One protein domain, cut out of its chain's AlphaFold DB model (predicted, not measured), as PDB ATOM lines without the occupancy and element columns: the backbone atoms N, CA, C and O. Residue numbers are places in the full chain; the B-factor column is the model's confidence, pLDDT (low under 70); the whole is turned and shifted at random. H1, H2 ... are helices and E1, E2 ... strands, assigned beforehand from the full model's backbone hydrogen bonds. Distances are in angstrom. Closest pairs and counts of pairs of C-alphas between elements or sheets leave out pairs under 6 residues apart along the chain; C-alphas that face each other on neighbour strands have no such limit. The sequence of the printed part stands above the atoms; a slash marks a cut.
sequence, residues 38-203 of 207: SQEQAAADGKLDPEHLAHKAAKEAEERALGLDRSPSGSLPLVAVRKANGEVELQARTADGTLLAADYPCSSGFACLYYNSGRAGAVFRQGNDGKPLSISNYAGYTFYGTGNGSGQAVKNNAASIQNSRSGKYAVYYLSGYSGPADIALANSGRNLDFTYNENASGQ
ATOM      1  N   SER A  38     166.614 120.016 123.302       95.62
ATOM      2  CA  SER A  38     166.349 118.587 123.116       95.62
ATOM      3  C   SER A  38     165.458 118.027 124.230       95.62
ATOM      4  O   SER A  38     165.431 118.545 125.347       95.62
ATOM      5  N   GLN A  39     164.773 116.918 123.938       94.69
ATOM      6  CA  GLN A  39     164.018 116.143 124.933       94.69
ATOM      7  C   GLN A  39     164.896 115.752 126.131       94.69
ATOM      8  O   GLN A  39     164.478 115.886 127.274       94.69
ATOM      9  N   GLU A  40     166.145 115.351 125.886       95.56
ATOM     10  CA  GLU A  40     167.095 114.984 126.942       95.56
ATOM     11  C   GLU A  40     167.461 116.174 127.837       95.56
ATOM     12  O   GLU A  40     167.460 116.048 129.059       95.56
ATOM     13  N   GLN A  41     167.726 117.348 127.254       96.50
ATOM     14  CA  GLN A  41     168.028 118.561 128.019       96.50
ATOM     15  C   GLN A  41     166.832 119.000 128.864       96.50
ATOM     16  O   GLN A  41     166.998 119.370 130.024       96.50
ATOM     17  N   ALA A  42     165.630 118.943 128.290       95.69
ATOM     18  CA  ALA A  42     164.396 119.265 128.990       95.69
ATOM     19  C   ALA A  42     164.126 118.273 130.137       95.69
ATOM     20  O   ALA A  42     163.845 118.701 131.256       95.69
ATOM     21  N   ALA A  43     164.281 116.967 129.897       95.06
ATOM     22  CA  ALA A  43     164.159 115.931 130.923       95.06
ATOM     23  C   ALA A  43     165.165 116.140 132.062       95.06
ATOM     24  O   ALA A  43     164.781 116.172 133.226       95.06
ATOM     25  N   ALA A  44     166.445 116.348 131.733       95.31
ATOM     26  CA  ALA A  44     167.504 116.563 132.718       95.31
ATOM     27  C   ALA A  44     167.268 117.812 133.581       95.31
ATOM     28  O   ALA A  44     167.752 117.889 134.712       95.31
ATOM     29  N   ASP A  45     166.520 118.788 133.062       96.00
ATOM     30  CA  ASP A  45     166.165 120.005 133.780       96.00
ATOM     31  C   ASP A  45     164.815 119.918 134.529       96.00
ATOM     32  O   ASP A  45     164.431 120.878 135.202       96.00
ATOM     33  N   GLY A  46     164.128 118.768 134.465       94.56
ATOM     34  CA  GLY A  46     162.849 118.490 135.138       94.56
ATOM     35  C   GLY A  46     161.618 119.046 134.415       94.56
ATOM     36  O   GLY A  46     160.557 119.212 135.009       94.56
ATOM     37  N   LYS A  47     161.746 119.389 133.129       94.69
ATOM     38  CA  LYS A  47     160.687 120.025 132.316       94.69
ATOM     39  C   LYS A  47     159.632 119.050 131.813       94.69
ATOM     40  O   LYS A  47     158.555 119.461 131.399       94.69
ATOM     41  N   LEU A  48     159.986 117.772 131.774       94.38
ATOM     42  CA  LEU A  48     159.147 116.705 131.237       94.38
ATOM     43  C   LEU A  48     158.561 115.823 132.341       94.38
ATOM     44  O   LEU A  48     157.828 114.883 132.045       94.38
ATOM     45  N   ASP A  49     158.867 116.134 133.602       92.88
ATOM     46  CA  ASP A  49     158.307 115.426 134.743       92.88
ATOM     47  C   ASP A  49     156.784 115.646 134.773       92.88
ATOM     48  O   ASP A  49     156.335 116.795 134.697       92.88
ATOM     49  N   PRO A  50     155.960 114.589 134.910       92.94
ATOM     50  CA  PRO A  50     154.503 114.732 134.891       92.94
ATOM     51  C   PRO A  50     153.971 115.701 135.953       92.94
ATOM     52  O   PRO A  50     153.033 116.453 135.698       92.94
ATOM     53  N   GLU A  51     154.601 115.725 137.132       92.50
ATOM     54  CA  GLU A  51     154.260 116.668 138.201       92.50
ATOM     55  C   GLU A  51     154.545 118.116 137.795       92.50
ATOM     56  O   GLU A  51     153.711 118.992 138.030       92.50
ATOM     57  N   HIS A  52     155.679 118.368 137.131       93.38
ATOM     58  CA  HIS A  52     156.013 119.692 136.606       93.38
ATOM     59  C   HIS A  52     155.008 120.129 135.536       93.38
ATOM     60  O   HIS A  52     154.480 121.238 135.602       93.38
ATOM     61  N   LEU A  53     154.674 119.249 134.589       92.88
ATOM     62  CA  LEU A  53     153.707 119.548 133.528       92.88
ATOM     63  C   LEU A  53     152.309 119.856 134.089       92.88
ATOM     64  O   LEU A  53     151.671 120.827 133.671       92.88
ATOM     65  N   ALA A  54     151.847 119.070 135.065       93.25
ATOM     66  CA  ALA A  54     150.572 119.301 135.739       93.25
ATOM     67  C   ALA A  54     150.577 120.618 136.530       93.25
ATOM     68  O   ALA A  54     149.630 121.404 136.440       93.25
ATOM     69  N   HIS A  55     151.661 120.890 137.262       93.44
ATOM     70  CA  HIS A  55     151.836 122.131 138.017       93.44
ATOM     71  C   HIS A  55     151.848 123.357 137.100       93.44
ATOM     72  O   HIS A  55     151.123 124.322 137.342       93.44
ATOM     73  N   LYS A  56     152.600 123.299 135.997       92.56
ATOM     74  CA  LYS A  56     152.633 124.344 134.972       92.56
ATOM     75  C   LYS A  56     151.234 124.636 134.434       92.56
ATOM     76  O   LYS A  56     150.825 125.797 134.392       92.56
ATOM     77  N   ALA A  57     150.490 123.598 134.051       91.94
ATOM     78  CA  ALA A  57     149.133 123.752 133.532       91.94
ATOM     79  C   ALA A  57     148.191 124.391 134.568       91.94
ATOM     80  O   ALA A  57     147.410 125.283 134.227       91.94
ATOM     81  N   ALA A  58     148.293 123.988 135.838       92.44
ATOM     82  CA  ALA A  58     147.520 124.575 136.930       92.44
ATOM     83  C   ALA A  58     147.866 126.057 137.148       92.44
ATOM     84  O   ALA A  58     146.968 126.887 137.292       92.44
ATOM     85  N   LYS A  59     149.153 126.408 137.101       92.31
ATOM     86  CA  LYS A  59     149.609 127.793 137.231       92.31
ATOM     87  C   LYS A  59     149.132 128.676 136.076       92.31
ATOM     88  O   LYS A  59     148.681 129.796 136.297       92.31
ATOM     89  N   GLU A  60     149.197 128.188 134.842       90.94
ATOM     90  CA  GLU A  60     148.685 128.928 133.683       90.94
ATOM     91  C   GLU A  60     147.163 129.117 133.756       90.94
ATOM     92  O   GLU A  60     146.646 130.162 133.357       90.94
ATOM     93  N   ALA A  61     146.437 128.144 134.314       90.06
ATOM     94  CA  ALA A  61     145.015 128.293 134.602       90.06
ATOM     95  C   ALA A  61     144.746 129.328 135.712       90.06
ATOM     96  O   ALA A  61     143.793 130.098 135.581       90.06
ATOM     97  N   GLU A  62     145.584 129.394 136.756       90.19
ATOM     98  CA  GLU A  62     145.518 130.447 137.783       90.19
ATOM     99  C   GLU A  62     145.694 131.834 137.151       90.19
ATOM    100  O   GLU A  62     144.858 132.716 137.357       90.19
ATOM    101  N   GLU A  63     146.730 132.027 136.328       89.94
ATOM    102  CA  GLU A  63     146.936 133.309 135.649       89.94
ATOM    103  C   GLU A  63     145.763 133.668 134.740       89.94
ATOM    104  O   GLU A  63     145.332 134.821 134.727       89.94
ATOM    105  N   ARG A  64     145.184 132.695 134.030       87.81
ATOM    106  CA  ARG A  64     143.997 132.927 133.200       87.81
ATOM    107  C   ARG A  64     142.788 133.348 134.028       87.81
ATOM    108  O   ARG A  64     142.082 134.273 133.636       87.81
ATOM    109  N   ALA A  65     142.557 132.707 135.173       85.50
ATOM    110  CA  ALA A  65     141.463 133.058 136.077       85.50
ATOM    111  C   ALA A  65     141.608 134.483 136.638       85.50
ATOM    112  O   ALA A  65     140.609 135.156 136.884       85.50
ATOM    113  N   LEU A  66     142.848 134.955 136.791       83.56
ATOM    114  CA  LEU A  66     143.167 136.313 137.229       83.56
ATOM    115  C   LEU A  66     143.241 137.337 136.079       83.56
ATOM    116  O   LEU A  66     143.459 138.520 136.336       83.56
ATOM    117  N   GLY A  67     143.085 136.912 134.818       84.75
ATOM    118  CA  GLY A  67     143.270 137.778 133.645       84.75
ATOM    119  C   GLY A  67     144.720 138.237 133.445       84.75
ATOM    120  O   GLY A  67     144.966 139.299 132.872       84.75
ATOM    121  N   LEU A  68     145.673 137.463 133.964       86.56
ATOM    122  CA  LEU A  68     147.113 137.706 133.892       86.56
ATOM    123  C   LEU A  68     147.807 136.885 132.800       86.56
ATOM    124  O   LEU A  68     148.993 137.099 132.558       86.56
ATOM    125  N   ASP A  69     147.103 135.944 132.167       80.88
ATOM    126  CA  ASP A  69     147.704 135.069 131.165       80.88
ATOM    127  C   ASP A  69     148.152 135.829 129.907       80.88
ATOM    128  O   ASP A  69     147.821 136.988 129.652       80.88
ATOM    129  N   ARG A  70     148.955 135.149 129.089       76.50
ATOM    130  CA  ARG A  70     149.535 135.708 127.861       76.50
ATOM    131  C   ARG A  70     148.565 135.657 126.676       76.50
ATOM    132  O   ARG A  70     148.995 135.795 125.531       76.50
ATOM    133  N   SER A  71     147.279 135.402 126.929       65.06
ATOM    134  CA  SER A  71     146.283 135.266 125.873       65.06
ATOM    135  C   SER A  71     146.133 136.594 125.118       65.06
ATOM    136  O   SER A  71     146.047 137.645 125.753       65.06
ATOM    137  N   PRO A  72     146.048 136.593 123.775       54.06
ATOM    138  CA  PRO A  72     145.894 137.816 122.983       54.06
ATOM    139  C   PRO A  72     144.599 138.594 123.283       54.06
ATOM    140  O   PRO A  72     144.495 139.765 122.928       54.06
ATOM    141  N   SER A  73     143.618 137.967 123.942       49.12
ATOM    142  CA  SER A  73     142.395 138.613 124.439       49.12
ATOM    143  C   SER A  73     142.516 139.178 125.864       49.12
ATOM    144  O   SER A  73     141.628 139.908 126.306       49.12
ATOM    145  N   GLY A  74     143.594 138.862 126.584       51.12
ATOM    146  CA  GLY A  74     143.847 139.324 127.944       51.12
ATOM    147  C   GLY A  74     144.373 140.756 127.951       51.12
ATOM    148  O   GLY A  74     145.552 141.006 127.709       51.12
ATOM    149  N   SER A  75     143.514 141.729 128.259       59.38
ATOM    150  CA  SER A  75     144.006 143.034 128.706       59.38
ATOM    151  C   SER A  75     144.502 142.866 130.135       59.38
ATOM    152  O   SER A  75     143.689 142.869 131.057       59.38
ATOM    153  N   LEU A  76     145.818 142.693 130.312       69.50
ATOM    154  CA  LEU A  76     146.419 142.634 131.644       69.50
ATOM    155  C   LEU A  76     145.918 143.841 132.455       69.50
ATOM    156  O   LEU A  76     146.132 144.981 132.020       69.50
ATOM    157  N   PRO A  77     145.267 143.636 133.609       77.44
ATOM    158  CA  PRO A  77     144.749 144.718 134.432       77.44
ATOM    159  C   PRO A  77     145.910 145.410 135.161       77.44
ATOM    160  O   PRO A  77     146.101 145.243 136.361       77.44
ATOM    161  N   LEU A  78     146.730 146.163 134.426       80.25
ATOM    162  CA  LEU A  78     147.889 146.870 134.961       80.25
ATOM    163  C   LEU A  78     147.506 148.270 135.445       80.25
ATOM    164  O   LEU A  78     146.722 148.980 134.815       80.25
ATOM    165  N   VAL A  79     148.129 148.699 136.537       83.00
ATOM    166  CA  VAL A  79     148.088 150.076 137.036       83.00
ATOM    167  C   VAL A  79     149.490 150.603 137.267       83.00
ATOM    168  O   VAL A  79     150.389 149.864 137.657       83.00
ATOM    169  N   ALA A  80     149.679 151.899 137.033       84.69
ATOM    170  CA  ALA A  80     150.915 152.583 137.373       84.69
ATOM    171  C   ALA A  80     151.001 152.783 138.894       84.69
ATOM    172  O   ALA A  80     150.170 153.470 139.486       84.69
ATOM    173  N   VAL A  81     152.029 152.211 139.512       80.56
ATOM    174  CA  VAL A  81     152.336 152.329 140.937       80.56
ATOM    175  C   VAL A  81     153.624 153.129 141.090       80.56
ATOM    176  O   VAL A  81     154.627 152.844 140.436       80.56
ATOM    177  N   ARG A  82     153.604 154.154 141.948       80.81
ATOM    178  CA  ARG A  82     154.815 154.894 142.325       80.81
ATOM    179  C   ARG A  82     155.521 154.149 143.447       80.81
ATOM    180  O   ARG A  82     154.956 153.968 144.523       80.81
ATOM    181  N   LYS A  83     156.761 153.749 143.206       71.69
ATOM    182  CA  LYS A  83     157.643 153.164 144.215       71.69
ATOM    183  C   LYS A  83     158.175 154.247 145.154       71.69
ATOM    184  O   LYS A  83     158.202 155.431 144.817       71.69
ATOM    185  N   ALA A  84     158.656 153.834 146.327       65.94
ATOM    186  CA  ALA A  84     159.224 154.738 147.333       65.94
ATOM    187  C   ALA A  84     160.441 155.541 146.825       65.94
ATOM    188  O   ALA A  84     160.725 156.619 147.335       65.94
ATOM    189  N   ASN A  85     161.138 155.042 145.799       62.84
ATOM    190  CA  ASN A  85     162.250 155.721 145.128       62.84
ATOM    191  C   ASN A  85     161.805 156.682 144.002       62.84
ATOM    192  O   ASN A  85     162.653 157.192 143.277       62.84
ATOM    193  N   GLY A  86     160.499 156.915 143.829       71.25
ATOM    194  CA  GLY A  86     159.941 157.805 142.804       71.25
ATOM    195  C   GLY A  86     159.769 157.176 141.416       71.25
ATOM    196  O   GLY A  86     159.174 157.807 140.543       71.25
ATOM    197  N   GLU A  87     160.232 155.942 141.202       72.81
ATOM    198  CA  GLU A  87     160.036 155.221 139.942       72.81
ATOM    199  C   GLU A  87     158.575 154.780 139.775       72.81
ATOM    200  O   GLU A  87     157.917 154.388 140.738       72.81
ATOM    201  N   VAL A  88     158.074 154.809 138.539       76.38
ATOM    202  CA  VAL A  88     156.738 154.309 138.194       76.38
ATOM    203  C   VAL A  88     156.870 152.914 137.592       76.38
ATOM    204  O   VAL A  88     157.595 152.726 136.619       76.38
ATOM    205  N   GLU A  89     156.148 151.947 138.148       79.00
ATOM    206  CA  GLU A  89     156.103 150.564 137.673       79.00
ATOM    207  C   GLU A  89     154.660 150.167 137.356       79.00
ATOM    208  O   GLU A  89     153.733 150.565 138.055       79.00
ATOM    209  N   LEU A  90     154.448 149.383 136.298       81.19
ATOM    210  CA  LEU A  90     153.128 148.831 135.993       81.19
ATOM    211  C   LEU A  90     152.922 147.537 136.782       81.19
ATOM    212  O   LEU A  90     153.665 146.588 136.555       81.19
ATOM    213  N   GLN A  91     151.915 147.451 137.645       84.31
ATOM    214  CA  GLN A  91     151.625 146.249 138.440       84.31
ATOM    215  C   GLN A  91     150.218 145.735 138.173       84.31
ATOM    216  O   GLN A  91     149.310 146.529 137.926       84.31
ATOM    217  N   ALA A  92     150.037 144.417 138.208       86.75
ATOM    218  CA  ALA A  92     148.718 143.833 138.027       86.75
ATOM    219  C   ALA A  92     147.812 144.049 139.245       86.75
ATOM    220  O   ALA A  92     148.262 144.062 140.396       86.75
ATOM    221  N   ARG A  93     146.516 144.182 138.975       82.25
ATOM    222  CA  ARG A  93     145.452 144.288 139.971       82.25
ATOM    223  C   ARG A  93     144.273 143.392 139.622       82.25
ATOM    224  O   ARG A  93     144.067 143.042 138.467       82.25
ATOM    225  N   THR A  94     143.458 143.082 140.609       78.06
ATOM    226  CA  THR A  94     142.142 142.479 140.409       78.06
ATOM    227  C   THR A  94     141.139 143.501 139.848       78.06
ATOM    228  O   THR A  94     141.403 144.709 139.795       78.06
ATOM    229  N   ALA A  95     139.961 143.026 139.428       73.56
ATOM    230  CA  ALA A  95     138.902 143.870 138.865       73.56
ATOM    231  C   ALA A  95     138.368 144.931 139.851       73.56
ATOM    232  O   ALA A  95     137.995 146.024 139.434       73.56
ATOM    233  N   ASP A  96     138.376 144.632 141.151       77.50
ATOM    234  CA  ASP A  96     138.003 145.535 142.249       77.50
ATOM    235  C   ASP A  96     139.091 146.565 142.600       77.50
ATOM    236  O   ASP A  96     138.865 147.439 143.434       77.50
ATOM    237  N   GLY A  97     140.256 146.520 141.945       73.50
ATOM    238  CA  GLY A  97     141.324 147.496 142.158       73.50
ATOM    239  C   GLY A  97     142.459 147.020 143.060       73.50
ATOM    240  O   GLY A  97     143.474 147.713 143.139       73.50
ATOM    241  N   THR A  98     142.318 145.862 143.707       83.06
ATOM    242  CA  THR A  98     143.308 145.334 144.652       83.06
ATOM    243  C   THR A  98     144.591 144.948 143.923       83.06
ATOM    244  O   THR A  98     144.576 144.160 142.979       83.06
ATOM    245  N   LEU A  99     145.723 145.516 144.345       81.62
ATOM    246  CA  LEU A  99     147.025 145.167 143.782       81.62
ATOM    247  C   LEU A  99     147.360 143.715 144.108       81.62
ATOM    248  O   LEU A  99     147.284 143.294 145.258       81.62
ATOM    249  N   LEU A 100     147.838 142.989 143.106       82.56
ATOM    250  CA  LEU A 100     148.429 141.666 143.286       82.56
ATOM    251  C   LEU A 100     149.938 141.785 143.541       82.56
ATOM    252  O   LEU A 100     150.704 140.923 143.131       82.56
ATOM    253  N   ALA A 101     150.380 142.895 144.134       73.50
ATOM    254  CA  ALA A 101     151.789 143.242 144.256       73.50
ATOM    255  C   ALA A 101     152.511 142.385 145.304       73.50
ATOM    256  O   ALA A 101     151.920 141.921 146.276       73.50
ATOM    257  N   ALA A 102     153.820 142.226 145.124       73.69
ATOM    258  CA  ALA A 102     154.671 141.596 146.121       73.69
ATOM    259  C   ALA A 102     154.928 142.523 147.322       73.69
ATOM    260  O   ALA A 102     155.188 143.714 147.140       73.69
ATOM    261  N   ASP A 103     155.004 141.955 148.530       75.25
ATOM    262  CA  ASP A 103     155.363 142.695 149.758       75.25
ATOM    263  C   ASP A 103     156.759 143.322 149.710       75.25
ATOM    264  O   ASP A 103     157.054 144.295 150.405       75.25
ATOM    265  N   TYR A 104     157.638 142.747 148.890       78.19
ATOM    266  CA  TYR A 104     159.030 143.151 148.771       78.19
ATOM    267  C   TYR A 104     159.300 143.667 147.356       78.19
ATOM    268  O   TYR A 104     159.798 142.913 146.514       78.19
ATOM    269  N   PRO A 105     158.988 144.943 147.067       76.56
ATOM    270  CA  PRO A 105     159.144 145.499 145.730       76.56
ATOM    271  C   PRO A 105     160.594 145.401 145.246       76.56
ATOM    272  O   PRO A 105     161.544 145.409 146.042       76.56
ATOM    273  N   CYS A 106     160.769 145.341 143.925       89.00
ATOM    274  CA  CYS A 106     162.097 145.308 143.334       89.00
ATOM    275  C   CYS A 106     162.790 146.661 143.501       89.00
ATOM    276  O   CYS A 106     162.360 147.681 142.949       89.00
ATOM    277  N   SER A 107     163.855 146.669 144.297       87.69
ATOM    278  CA  SER A 107     164.659 147.851 144.590       87.69
ATOM    279  C   SER A 107     165.986 147.833 143.829       87.69
ATOM    280  O   SER A 107     166.343 146.858 143.165       87.69
ATOM    281  N   SER A 108     166.714 148.948 143.901       89.44
ATOM    282  CA  SER A 108     167.975 149.131 143.177       89.44
ATOM    283  C   SER A 108     168.981 148.004 143.449       89.44
ATOM    284  O   SER A 108     169.223 147.620 144.595       89.44
ATOM    285  N   GLY A 109     169.571 147.485 142.371       89.56
ATOM    286  CA  GLY A 109     170.574 146.420 142.384       89.56
ATOM    287  C   GLY A 109     170.017 144.994 142.360       89.56
ATOM    288  O   GLY A 109     170.798 144.041 142.316       89.56
ATOM    289  N   PHE A 110     168.695 144.822 142.326       93.94
ATOM    290  CA  PHE A 110     168.066 143.506 142.227       93.94
ATOM    291  C   PHE A 110     167.558 143.196 140.819       93.94
ATOM    292  O   PHE A 110     167.061 144.066 140.106       93.94
ATOM    293  N   ALA A 111     167.659 141.922 140.441       95.56
ATOM    294  CA  ALA A 111     166.780 141.335 139.436       95.56
ATOM    295  C   ALA A 111     165.721 140.530 140.189       95.56
ATOM    296  O   ALA A 111     166.069 139.682 141.010       95.56
ATOM    297  N   CYS A 112     164.450 140.838 139.969       95.69
ATOM    298  CA  CYS A 112     163.344 140.278 140.728       95.69
ATOM    299  C   CYS A 112     162.456 139.461 139.810       95.69
ATOM    300  O   CYS A 112     161.868 140.005 138.876       95.69
ATOM    301  N   LEU A 113     162.373 138.166 140.084       97.19
ATOM    302  CA  LEU A 113     161.417 137.277 139.447       97.19
ATOM    303  C   LEU A 113     160.119 137.317 140.240       97.19
ATOM    304  O   LEU A 113     160.140 137.333 141.471       97.19
ATOM    305  N   TYR A 114     159.004 137.309 139.529       95.69
ATOM    306  CA  TYR A 114     157.672 137.290 140.112       95.69
ATOM    307  C   TYR A 114     156.965 136.020 139.695       95.69
ATOM    308  O   TYR A 114     157.079 135.596 138.537       95.69
ATOM    309  N   TYR A 115     156.231 135.445 140.644       95.94
ATOM    310  CA  TYR A 115     155.462 134.239 140.401       95.94
ATOM    311  C   TYR A 115     154.469 134.466 139.264       95.94
ATOM    312  O   TYR A 115     154.454 133.667 138.341       95.94
ATOM    313  N   ASN A 116     153.735 135.585 139.249       94.25
ATOM    314  CA  ASN A 116     152.741 135.859 138.214       94.25
ATOM    315  C   ASN A 116     153.133 136.984 137.237       94.25
ATOM    316  O   ASN A 116     153.979 137.846 137.513       94.25
ATOM    317  N   SER A 117     152.516 136.961 136.055       93.19
ATOM    318  CA  SER A 117     152.605 138.001 135.030       93.19
ATOM    319  C   SER A 117     152.232 139.379 135.585       93.19
ATOM    320  O   SER A 117     151.455 139.515 136.525       93.19
ATOM    321  N   GLY A 118     152.786 140.439 134.994       90.56
ATOM    322  CA  GLY A 118     152.502 141.809 135.420       90.56
ATOM    323  C   GLY A 118     153.153 142.202 136.750       90.56
ATOM    324  O   GLY A 118     152.651 143.114 137.404       90.56
ATOM    325  N   ARG A 119     154.262 141.547 137.126       91.44
ATOM    326  CA  ARG A 119     154.989 141.732 138.399       91.44
ATOM    327  C   ARG A 119     154.088 141.493 139.612       91.44
ATOM    328  O   ARG A 119     154.079 142.269 140.565       91.44
ATOM    329  N   ALA A 120     153.306 140.418 139.530       90.44
ATOM    330  CA  ALA A 120     152.303 140.050 140.516       90.44
ATOM    331  C   ALA A 120     152.702 138.807 141.321       90.44
ATOM    332  O   ALA A 120     153.532 138.000 140.899       90.44
ATOM    333  N   GLY A 121     152.055 138.627 142.467       91.69
ATOM    334  CA  GLY A 121     152.286 137.526 143.387       91.69
ATOM    335  C   GLY A 121     153.580 137.674 144.181       91.69
ATOM    336  O   GLY A 121     154.142 138.759 144.334       91.69
ATOM    337  N   ALA A 122     154.035 136.550 144.719       94.81
ATOM    338  CA  ALA A 122     155.264 136.444 145.479       94.81
ATOM    339  C   ALA A 122     156.498 136.719 144.605       94.81
ATOM    340  O   ALA A 122     156.495 136.534 143.384       94.81
ATOM    341  N   VAL A 123     157.571 137.166 145.255       94.56
ATOM    342  CA  VAL A 123     158.777 137.670 144.593       94.56
ATOM    343  C   VAL A 123     160.008 136.907 145.048       94.56
ATOM    344  O   VAL A 123     160.125 136.489 146.198       94.56
ATOM    345  N   PHE A 124     160.950 136.752 144.129       95.56
ATOM    346  CA  PHE A 124     162.303 136.319 144.406       95.56
ATOM    347  C   PHE A 124     163.263 137.407 143.934       95.56
ATOM    348  O   PHE A 124     163.383 137.656 142.734       95.56
ATOM    349  N   ARG A 125     163.948 138.075 144.866       94.06
ATOM    350  CA  ARG A 125     164.997 139.047 144.534       94.06
ATOM    351  C   ARG A 125     166.339 138.339 144.446       94.06
ATOM    352  O   ARG A 125     166.680 137.570 145.332       94.06
ATOM    353  N   GLN A 126     167.110 138.643 143.411       93.50
ATOM    354  CA  GLN A 126     168.473 138.165 143.219       93.50
ATOM    355  C   GLN A 126     169.429 139.353 143.161       93.50
ATOM    356  O   GLN A 126     169.360 140.177 142.237       93.50
ATOM    357  N   GLY A 127     170.342 139.448 144.129       89.94
ATOM    358  CA  GLY A 127     171.389 140.465 144.136       89.94
ATOM    359  C   GLY A 127     171.824 140.910 145.526       89.94
ATOM    360  O   GLY A 127     172.404 140.144 146.283       89.94
ATOM    361  N   ASN A 128     171.574 142.179 145.836       80.50
ATOM    362  CA  ASN A 128     172.151 142.905 146.972       80.50
ATOM    363  C   ASN A 128     171.752 142.401 148.380       80.50
ATOM    364  O   ASN A 128     172.131 143.019 149.369       80.50
ATOM    365  N   ASP A 129     171.007 141.301 148.502       79.94
ATOM    366  CA  ASP A 129     170.598 140.671 149.765       79.94
ATOM    367  C   ASP A 129     171.464 139.452 150.133       79.94
ATOM    368  O   ASP A 129     171.054 138.598 150.916       79.94
ATOM    369  N   GLY A 130     172.671 139.364 149.567       78.31
ATOM    370  CA  GLY A 130     173.614 138.272 149.815       78.31
ATOM    371  C   GLY A 130     173.397 137.048 148.923       78.31
ATOM    372  O   GLY A 130     174.159 136.085 149.023       78.31
ATOM    373  N   LYS A 131     172.407 137.070 148.022       84.75
ATOM    374  CA  LYS A 131     172.265 136.039 146.988       84.75
ATOM    375  C   LYS A 131     173.251 136.280 145.834       84.75
ATOM    376  O   LYS A 131     173.519 137.431 145.487       84.75
ATOM    377  N   PRO A 132     173.766 135.216 145.189       89.94
ATOM    378  CA  PRO A 132     174.649 135.354 144.035       89.94
ATOM    379  C   PRO A 132     174.036 136.226 142.935       89.94
ATOM    380  O   PRO A 132     172.839 136.141 142.656       89.94
ATOM    381  N   LEU A 133     174.858 137.041 142.264       91.56
ATOM    382  CA  LEU A 133     174.381 137.809 141.108       91.56
ATOM    383  C   LEU A 133     173.974 136.888 139.956       91.56
ATOM    384  O   LEU A 133     173.052 137.245 139.233       91.56
ATOM    385  N   SER A 134     174.597 135.713 139.850       96.19
ATOM    386  CA  SER A 134     174.301 134.670 138.867       96.19
ATOM    387  C   SER A 134     173.915 133.378 139.585       96.19
ATOM    388  O   SER A 134     174.651 132.918 140.457       96.19
ATOM    389  N   ILE A 135     172.773 132.797 139.225       97.81
ATOM    390  CA  ILE A 135     172.259 131.541 139.777       97.81
ATOM    391  C   ILE A 135     172.104 130.557 138.621       97.81
ATOM    392  O   ILE A 135     171.228 130.720 137.771       97.81
ATOM    393  N   SER A 136     172.973 129.545 138.583       98.06
ATOM    394  CA  SER A 136     173.031 128.556 137.499       98.06
ATOM    395  C   SER A 136     171.899 127.539 137.560       98.06
ATOM    396  O   SER A 136     171.631 126.883 136.562       98.06
ATOM    397  N   ASN A 137     171.233 127.401 138.703       98.12
ATOM    398  CA  ASN A 137     170.059 126.563 138.869       98.12
ATOM    399  C   ASN A 137     169.202 127.138 140.003       98.12
ATOM    400  O   ASN A 137     169.675 127.267 141.131       98.12
ATOM    401  N   TYR A 138     167.952 127.488 139.705       98.00
ATOM    402  CA  TYR A 138     167.002 128.014 140.686       98.00
ATOM    403  C   TYR A 138     166.417 126.945 141.627       98.00
ATOM    404  O   TYR A 138     165.626 127.283 142.510       98.00
ATOM    405  N   ALA A 139     166.788 125.670 141.477       96.38
ATOM    406  CA  ALA A 139     166.402 124.623 142.417       96.38
ATOM    407  C   ALA A 139     166.814 124.980 143.860       96.38
ATOM    408  O   ALA A 139     167.924 125.448 144.109       96.38
ATOM    409  N   GLY A 140     165.901 124.769 144.811       95.69
ATOM    410  CA  GLY A 140     166.107 125.083 146.232       95.69
ATOM    411  C   GLY A 140     165.842 126.540 146.627       95.69
ATOM    412  O   GLY A 140     165.838 126.851 147.816       95.69
ATOM    413  N   TYR A 141     165.574 127.434 145.670       96.69
ATOM    414  CA  TYR A 141     165.077 128.778 145.961       96.69
ATOM    415  C   TYR A 141     163.552 128.807 145.925       96.69
ATOM    416  O   TYR A 141     162.933 128.155 145.084       96.69
ATOM    417  N   THR A 142     162.950 129.618 146.793       97.06
ATOM    418  CA  THR A 142     161.501 129.830 146.843       97.06
ATOM    419  C   THR A 142     161.145 131.305 146.700       97.06
ATOM    420  O   THR A 142     161.899 132.190 147.125       97.06
ATOM    421  N   PHE A 143     159.982 131.574 146.112       96.06
ATOM    422  CA  PHE A 143     159.355 132.888 146.182       96.06
ATOM    423  C   PHE A 143     158.903 133.180 147.620       96.06
ATOM    424  O   PHE A 143     158.559 132.268 148.377       96.06
ATOM    425  N   TYR A 144     158.896 134.455 148.006       92.06
ATOM    426  CA  TYR A 144     158.505 134.897 149.347       92.06
ATOM    427  C   TYR A 144     157.566 136.116 149.303       92.06
ATOM    428  O   TYR A 144     157.434 136.787 148.276       92.06
ATOM    429  N   GLY A 145     156.905 136.392 150.433       86.75
ATOM    430  CA  GLY A 145     155.819 137.374 150.568       86.75
ATOM    431  C   GLY A 145     154.490 136.712 150.956       86.75
ATOM    432  O   GLY A 145     154.468 135.551 151.360       86.75
ATOM    433  N   THR A 146     153.385 137.439 150.844       76.56
ATOM    434  CA  THR A 146     152.040 137.038 151.288       76.56
ATOM    435  C   THR A 146     151.073 136.776 150.124       76.56
ATOM    436  O   THR A 146     149.952 136.333 150.356       76.56
ATOM    437  N   GLY A 147     151.502 136.987 148.870       80.50
ATOM    438  CA  GLY A 147     150.705 136.748 147.660       80.50
ATOM    439  C   GLY A 147     150.862 135.348 147.045       80.50
ATOM    440  O   GLY A 147     151.672 134.534 147.497       80.50
ATOM    441  N   ASN A 148     150.106 135.091 145.968       89.88
ATOM    442  CA  ASN A 148     150.167 133.843 145.195       89.88
ATOM    443  C   ASN A 148     151.605 133.460 144.844       89.88
ATOM    444  O   ASN A 148     152.404 134.308 144.442       89.88
ATOM    445  N   GLY A 149     151.925 132.178 144.991       93.62
ATOM    446  CA  GLY A 149     153.270 131.666 144.759       93.62
ATOM    447  C   GLY A 149     154.197 131.717 145.968       93.62
ATOM    448  O   GLY A 149     155.319 131.235 145.869       93.62
ATOM    449  N   SER A 150     153.782 132.266 147.115       94.50
ATOM    450  CA  SER A 150     154.633 132.249 148.310       94.50
ATOM    451  C   SER A 150     154.971 130.817 148.729       94.50
ATOM    452  O   SER A 150     154.099 129.950 148.791       94.50
ATOM    453  N   GLY A 151     156.258 130.555 148.965       95.62
ATOM    454  CA  GLY A 151     156.778 129.222 149.266       95.62
ATOM    455  C   GLY A 151     156.931 128.302 148.050       95.62
ATOM    456  O   GLY A 151     157.564 127.257 148.181       95.62
ATOM    457  N   GLN A 152     156.429 128.682 146.871       96.62
ATOM    458  CA  GLN A 152     156.645 127.917 145.641       96.62
ATOM    459  C   GLN A 152     158.097 128.032 145.184       96.62
ATOM    460  O   GLN A 152     158.761 129.051 145.410       96.62
ATOM    461  N   ALA A 153     158.591 126.983 144.527       97.06
ATOM    462  CA  ALA A 153     159.928 126.973 143.949       97.06
ATOM    463  C   ALA A 153     160.085 128.105 142.921       97.06
ATOM    464  O   ALA A 153     159.149 128.425 142.200       97.06
ATOM    465  N   VAL A 154     161.277 128.702 142.830       97.81
ATOM    466  CA  VAL A 154     161.576 129.725 141.808       97.81
ATOM    467  C   VAL A 154     161.766 129.097 140.438       97.81
ATOM    468  O   VAL A 154     161.371 129.682 139.428       97.81
ATOM    469  N   LYS A 155     162.382 127.913 140.399       98.06
ATOM    470  CA  LYS A 155     162.544 127.143 139.170       98.06
ATOM    471  C   LYS A 155     161.168 126.781 138.601       98.06
ATOM    472  O   LYS A 155     160.284 126.353 139.338       98.06
ATOM    473  N   ASN A 156     161.028 126.992 137.299       97.12
ATOM    474  CA  ASN A 156     159.867 126.735 136.456       97.12
ATOM    475  C   ASN A 156     158.564 127.403 136.917       97.12
ATOM    476  O   ASN A 156     157.480 126.849 136.785       97.12
ATOM    477  N   ASN A 157     158.662 128.592 137.505       97.19
ATOM    478  CA  ASN A 157     157.508 129.250 138.118       97.19
ATOM    479  C   ASN A 157     157.516 130.772 137.964       97.19
ATOM    480  O   ASN A 157     156.549 131.424 138.339       97.19
ATOM    481  N   ALA A 158     158.574 131.378 137.429       97.62
ATOM    482  CA  ALA A 158     158.569 132.807 137.161       97.62
ATOM    483  C   ALA A 158     157.766 133.106 135.893       97.62
ATOM    484  O   ALA A 158     157.999 132.510 134.841       97.62
ATOM    485  N   ALA A 159     156.880 134.091 135.973       96.69
ATOM    486  CA  ALA A 159     156.105 134.573 134.832       96.69
ATOM    487  C   ALA A 159     156.513 135.980 134.385       96.69
ATOM    488  O   ALA A 159     156.312 136.367 133.232       96.69
ATOM    489  N   SER A 160     157.101 136.775 135.277       95.75
ATOM    490  CA  SER A 160     157.578 138.111 134.937       95.75
ATOM    491  C   SER A 160     158.830 138.498 135.713       95.75
ATOM    492  O   SER A 160     159.216 137.860 136.693       95.75
ATOM    493  N   ILE A 161     159.489 139.547 135.230       96.44
ATOM    494  CA  ILE A 161     160.718 140.083 135.802       96.44
ATOM    495  C   ILE A 161     160.626 141.603 135.935       96.44
ATOM    496  O   ILE A 161     160.094 142.286 135.056       96.44
ATOM    497  N   GLN A 162     161.203 142.128 137.014       94.56
ATOM    498  CA  GLN A 162     161.653 143.512 137.130       94.56
ATOM    499  C   GLN A 162     163.171 143.500 137.316       94.56
ATOM    500  O   GLN A 162     163.684 142.933 138.277       94.56
ATOM    501  N   ASN A 163     163.903 144.120 136.399       95.12
ATOM    502  CA  ASN A 163     165.337 144.318 136.526       95.12
ATOM    503  C   ASN A 163     165.593 145.749 136.995       95.12
ATOM    504  O   ASN A 163     165.442 146.685 136.219       95.12
ATOM    505  N   SER A 164     165.976 145.922 138.254       93.62
ATOM    506  CA  SER A 164     166.340 147.212 138.856       93.62
ATOM    507  C   SER A 164     167.860 147.369 138.985       93.62
ATOM    508  O   SER A 164     168.362 148.056 139.874       93.62
ATOM    509  N   ARG A 165     168.616 146.692 138.112       92.44
ATOM    510  CA  ARG A 165     170.068 146.843 137.966       92.44
ATOM    511  C   ARG A 165     170.393 147.835 136.850       92.44
ATOM    512  O   ARG A 165     169.600 148.054 135.937       92.44
ATOM    513  N   SER A 166     171.621 148.352 136.884       92.25
ATOM    514  CA  SER A 166     172.187 149.217 135.840       92.25
ATOM    515  C   SER A 166     172.551 148.481 134.543       92.25
ATOM    516  O   SER A 166     172.724 149.124 133.512       92.25
ATOM    517  N   GLY A 167     172.671 147.150 134.579       93.94
ATOM    518  CA  GLY A 167     172.955 146.302 133.418       93.94
ATOM    519  C   GLY A 167     171.756 145.455 132.995       93.94
ATOM    520  O   GLY A 167     170.779 145.322 133.736       93.94
ATOM    521  N   LYS A 168     171.844 144.850 131.805       97.38
ATOM    522  CA  LYS A 168     170.864 143.862 131.329       97.38
ATOM    523  C   LYS A 168     170.905 142.605 132.205       97.38
ATOM    524  O   LYS A 168     171.932 142.284 132.808       97.38
ATOM    525  N   TYR A 169     169.805 141.867 132.237       97.94
ATOM    526  CA  TYR A 169     169.695 140.609 132.965       97.94
ATOM    527  C   TYR A 169     168.997 139.559 132.102       97.94
ATOM    528  O   TYR A 169     168.004 139.872 131.447       97.94
ATOM    529  N   ALA A 170     169.518 138.337 132.095       98.25
ATOM    530  CA  ALA A 170     168.985 137.226 131.319       98.25
ATOM    531  C   ALA A 170     168.369 136.167 132.235       98.25
ATOM    532  O   ALA A 170     168.982 135.767 133.228       98.25
ATOM    533  N   VAL A 171     167.180 135.701 131.864       98.62
ATOM    534  CA  VAL A 171     166.505 134.532 132.441       98.62
ATOM    535  C   VAL A 171     166.517 133.440 131.383       98.62
ATOM    536  O   VAL A 171     166.131 133.705 130.248       98.62
ATOM    537  N   TYR A 172     166.970 132.240 131.730       98.44
ATOM    538  CA  TYR A 172     167.182 131.138 130.787       98.44
ATOM    539  C   TYR A 172     166.216 129.987 131.048       98.44
ATOM    540  O   TYR A 172     165.862 129.717 132.201       98.44
ATOM    541  N   TYR A 173     165.821 129.304 129.971       98.19
ATOM    542  CA  TYR A 173     164.902 128.166 130.013       98.19
ATOM    543  C   TYR A 173     165.514 126.943 130.709       98.19
ATOM    544  O   TYR A 173     164.809 126.227 131.415       98.19
ATOM    545  N   LEU A 174     166.826 126.720 130.545       98.31
ATOM    546  CA  LEU A 174     167.560 125.602 131.148       98.31
ATOM    547  C   LEU A 174     168.528 126.075 132.241       98.31
ATOM    548  O   LEU A 174     168.924 127.248 132.304       98.31
ATOM    549  N   SER A 175     168.936 125.150 133.114       98.50
ATOM    550  CA  SER A 175     170.041 125.386 134.045       98.50
ATOM    551  C   SER A 175     171.357 125.633 133.288       98.50
ATOM    552  O   SER A 175     171.501 125.349 132.095       98.50
ATOM    553  N   GLY A 176     172.342 126.202 133.980       97.94
ATOM    554  CA  GLY A 176     173.659 126.504 133.420       97.94
ATOM    555  C   GLY A 176     173.678 127.684 132.445       97.94
ATOM    556  O   GLY A 176     174.617 127.791 131.665       97.94
ATOM    557  N   TYR A 177     172.673 128.565 132.496       97.38
ATOM    558  CA  TYR A 177     172.548 129.743 131.629       97.38
ATOM    559  C   TYR A 177     172.450 129.387 130.140       97.38
ATOM    560  O   TYR A 177     173.134 129.973 129.301       97.38
ATOM    561  N   SER A 178     171.625 128.387 129.817       96.69
ATOM    562  CA  SER A 178     171.548 127.804 128.477       96.69
ATOM    563  C   SER A 178     170.123 127.750 127.918       96.69
ATOM    564  O   SER A 178     169.136 127.948 128.630       96.69
ATOM    565  N   GLY A 179     170.025 127.494 126.613       95.88
ATOM    566  CA  GLY A 179     168.759 127.488 125.883       95.88
ATOM    567  C   GLY A 179     168.197 128.894 125.630       95.88
ATOM    568  O   GLY A 179     168.895 129.896 125.824       95.88
ATOM    569  N   PRO A 180     166.940 128.979 125.166       97.44
ATOM    570  CA  PRO A 180     166.250 130.246 124.959       97.44
ATOM    571  C   PRO A 180     166.230 131.111 126.220       97.44
ATOM    572  O   PRO A 180     166.108 130.602 127.339       97.44
ATOM    573  N   ALA A 181     166.344 132.424 126.026       97.44
ATOM    574  CA  ALA A 181     166.463 133.371 127.120       97.44
ATOM    575  C   ALA A 181     165.610 134.619 126.908       97.44
ATOM    576  O   ALA A 181     165.481 135.148 125.804       97.44
ATOM    577  N   ASP A 182     165.091 135.125 128.016       98.12
ATOM    578  CA  ASP A 182     164.426 136.408 128.115       98.12
ATOM    579  C   ASP A 182     165.394 137.453 128.667       98.12
ATOM    580  O   ASP A 182     165.907 137.316 129.780       98.12
ATOM    581  N   ILE A 183     165.618 138.527 127.905       97.94
ATOM    582  CA  ILE A 183     166.505 139.621 128.311       97.94
ATOM    583  C   ILE A 183     165.676 140.795 128.829       97.94
ATOM    584  O   ILE A 183     164.896 141.404 128.094       97.94
ATOM    585  N   ALA A 184     165.869 141.144 130.098       96.50
ATOM    586  CA  ALA A 184     165.365 142.375 130.688       96.50
ATOM    587  C   ALA A 184     166.438 143.468 130.590       96.50
ATOM    588  O   ALA A 184     167.575 143.290 131.040       96.50
ATOM    589  N   LEU A 185     166.082 144.620 130.019       96.19
ATOM    590  CA  LEU A 185     166.966 145.784 129.983       96.19
ATOM    591  C   LEU A 185     167.187 146.339 131.395       96.19
ATOM    592  O   LEU A 185     166.443 146.018 132.327       96.19
ATOM    593  N   ALA A 186     168.211 147.174 131.547       94.31
ATOM    594  CA  ALA A 186     168.452 147.899 132.788       94.31
ATOM    595  C   ALA A 186     167.212 148.710 133.197       94.31
ATOM    596  O   ALA A 186     166.571 149.328 132.344       94.31
ATOM    597  N   ASN A 187     166.889 148.707 134.491       91.69
ATOM    598  CA  ASN A 187     165.756 149.438 135.077       91.69
ATOM    599  C   ASN A 187     164.414 149.219 134.351       91.69
ATOM    600  O   ASN A 187     163.621 150.146 134.198       91.69
ATOM    601  N   SER A 188     164.151 147.995 133.888       91.19
ATOM    602  CA  SER A 188     162.950 147.663 133.115       91.19
ATOM    603  C   SER A 188     162.272 146.394 133.617       91.19
ATOM    604  O   SER A 188     162.920 145.491 134.152       91.19
ATOM    605  N   GLY A 189     160.955 146.330 133.434       90.62
ATOM    606  CA  GLY A 189     160.147 145.160 133.749       90.62
ATOM    607  C   GLY A 189     159.416 144.641 132.520       90.62
ATOM    608  O   GLY A 189     159.042 145.411 131.636       90.62
ATOM    609  N   ARG A 190     159.203 143.326 132.463       92.19
ATOM    610  CA  ARG A 190     158.442 142.665 131.394       92.19
ATOM    611  C   ARG A 190     157.875 141.330 131.858       92.19
ATOM    612  O   ARG A 190     158.363 140.749 132.824       92.19
ATOM    613  N   ASN A 191     156.861 140.846 131.152       94.31
ATOM    614  CA  ASN A 191     156.487 139.438 131.248       94.31
ATOM    615  C   ASN A 191     157.530 138.603 130.506       94.31
ATOM    616  O   ASN A 191     158.100 139.065 129.511       94.31
ATOM    617  N   LEU A 192     157.802 137.413 131.027       95.81
ATOM    618  CA  LEU A 192     158.687 136.456 130.381       95.81
ATOM    619  C   LEU A 192     157.993 135.875 129.151       95.81
ATOM    620  O   LEU A 192     156.762 135.877 129.065       95.81
ATOM    621  N   ASP A 193     158.801 135.435 128.189       93.75
ATOM    622  CA  ASP A 193     158.327 134.845 126.950       93.75
ATOM    623  C   ASP A 193     158.801 133.415 126.790       93.75
ATOM    624  O   ASP A 193     158.058 132.472 127.057       93.75
ATOM    625  N   PHE A 194     160.075 133.270 126.448       94.31
ATOM    626  CA  PHE A 194     160.714 131.975 126.280       94.31
ATOM    627  C   PHE A 194     160.785 131.181 127.581       94.31
ATOM    628  O   PHE A 194     160.814 129.958 127.546       94.31
ATOM    629  N   THR A 195     160.823 131.872 128.718       96.62
ATOM    630  CA  THR A 195     161.008 131.288 130.055       96.62
ATOM    631  C   THR A 195     159.779 131.423 130.946       96.62
ATOM    632  O   THR A 195     159.857 131.198 132.153       96.62
ATOM    633  N   TYR A 196     158.638 131.798 130.368       95.38
ATOM    634  CA  TYR A 196     157.382 131.932 131.094       95.38
ATOM    635  C   TYR A 196     156.965 130.605 131.741       95.38
ATOM    636  O   TYR A 196     156.743 129.618 131.043       95.38
ATOM    637  N   ASN A 197     156.878 130.596 133.075       95.75
ATOM    638  CA  ASN A 197     156.639 129.413 133.912       95.75
ATOM    639  C   ASN A 197     157.647 128.286 133.673       95.75
ATOM    640  O   ASN A 197     157.378 127.122 133.936       95.75
ATOM    641  N   GLU A 198     158.818 128.638 133.150       96.94
ATOM    642  CA  GLU A 198     159.811 127.690 132.667       96.94
ATOM    643  C   GLU A 198     161.242 128.224 132.829       96.94
ATOM    644  O   GLU A 198     162.173 127.794 132.154       96.94
ATOM    645  N   ASN A 199     161.464 129.170 133.734       97.94
ATOM    646  CA  ASN A 199     162.799 129.660 134.054       97.94
ATOM    647  C   ASN A 199     163.595 128.619 134.854       97.94
ATOM    648  O   ASN A 199     163.082 128.026 135.796       97.94
ATOM    649  N   ALA A 200     164.884 128.474 134.577       98.38
ATOM    650  CA  ALA A 200     165.741 127.551 135.322       98.38
ATOM    651  C   ALA A 200     167.019 128.197 135.854       98.38
ATOM    652  O   ALA A 200     167.514 127.791 136.907       98.38
ATOM    653  N   SER A 201     167.525 129.242 135.198       98.56
ATOM    654  CA  SER A 201     168.707 129.975 135.658       98.56
ATOM    655  C   SER A 201     168.671 131.449 135.257       98.56
ATOM    656  O   SER A 201     167.844 131.864 134.442       98.56
ATOM    657  N   GLY A 202     169.549 132.265 135.844       98.06
ATOM    658  CA  GLY A 202     169.616 133.685 135.507       98.06
ATOM    659  C   GLY A 202     170.895 134.379 135.958       98.06
ATOM    660  O   GLY A 202     171.472 134.047 136.997       98.06
ATOM    661  N   GLN A 203     171.332 135.354 135.163       97.56
ATOM    662  CA  GLN A 203     172.564 136.111 135.399       97.56
ATOM    663  C   GLN A 203     172.534 137.507 134.755       97.56
ATOM    664  O   GLN A 203     171.757 137.739 133.821       97.56
TER     665      GLN A 203
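This is residues 38 to 203 of the 207 residues of an uncharacterized protein of Streptomyces sp. SID8360 (UniProt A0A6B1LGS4). Two small antiparallel sheets form a sandwich, two sheets face to face with their strands crossed: E4, E3, E5 and E8 in one, E7, E6 and E9 in the other. The hairpin E1 and E2 lies at one end of the long axis and H1 at the other, while H2 runs beside the sandwich. The printed part has 166 residues with two named helices followed by nine named strands, a mixed class of helices and strands in which under half of the residues belong to named elements. The whole is compact, with a radius of gyration of the C-alphas of 14.8 A and spans of 45 by 34 by 27 A.

The largest sheet has the order E4, residues 120 to 126, E3, residues 111 to 116, E5, residues 160 to 163, and E8, residues 188 to 191. In the hairpin E3 and E4, N 113 and O 124 are 2.9 A apart, within hydrogen-bond range. E3 and E5 are antiparallel at 162 degrees, with N 112 and O 162 2.8 A apart. E5 and E8 are antiparallel at 170 degrees, with N 163 and O 188 2.8 A apart. The second sheet has the order E7, residues 178 to 184, E6, residues 168 to 174, and E9, residues 201 to 203. E6 and E7 form a hairpin, with N 171 and O 182 2.9 A apart; N 170 and O 203 of E6 and E9 are 2.9 A apart. The facing parts of these two sheets are 8.9 A centre to centre, and their strands stand at 59 degrees. The closest C-alphas of E5 and E7 are those of Asn 163 and Ala 184, 6.2 A apart. The hairpin E1, residues 78 to 82, and E2, residues 88 to 92, has N 79 and O 91 2.8 A apart. The closest C-alphas of E2 and E4 are those of Ala 92 and Ala 120, 5.8 A apart. H2, residues 50 to 65, only grazes the largest sheet with its residues 59 to 63; C-alphas 63 and 116 are 6.8 A apart. H1, residues 39 to 44, only grazes the second sheet with its residues 41 to 44; C-alphas 42 and 174 are 7.4 A apart. H1 and H2 are apart. In both helices every O i to N i+4 pair is within hydrogen-bond range.

E4 is 16.5 A long and begins at C-alpha 120 (152.303, 140.050, 140.516). E3 is 15.1 A long, E6 18.6 A and E7 16.0 A. H2, 22.5 A long, begins at C-alpha 50 (154.503, 114.732, 134.891). E9 ends at C-alpha 203 (172.564, 136.111, 135.399).

The two farthest C-alphas, those of Glu 40 and Gly 86, are 46.2 A apart. The printed part has no cut. The links H2 to E1, E2 to E3 and E4 to E5 are long, with 12, 18 and 33 residues. The mean pLDDT of the printed part is 89.4; residues 71 to 76 and 84 to 85 are under 70.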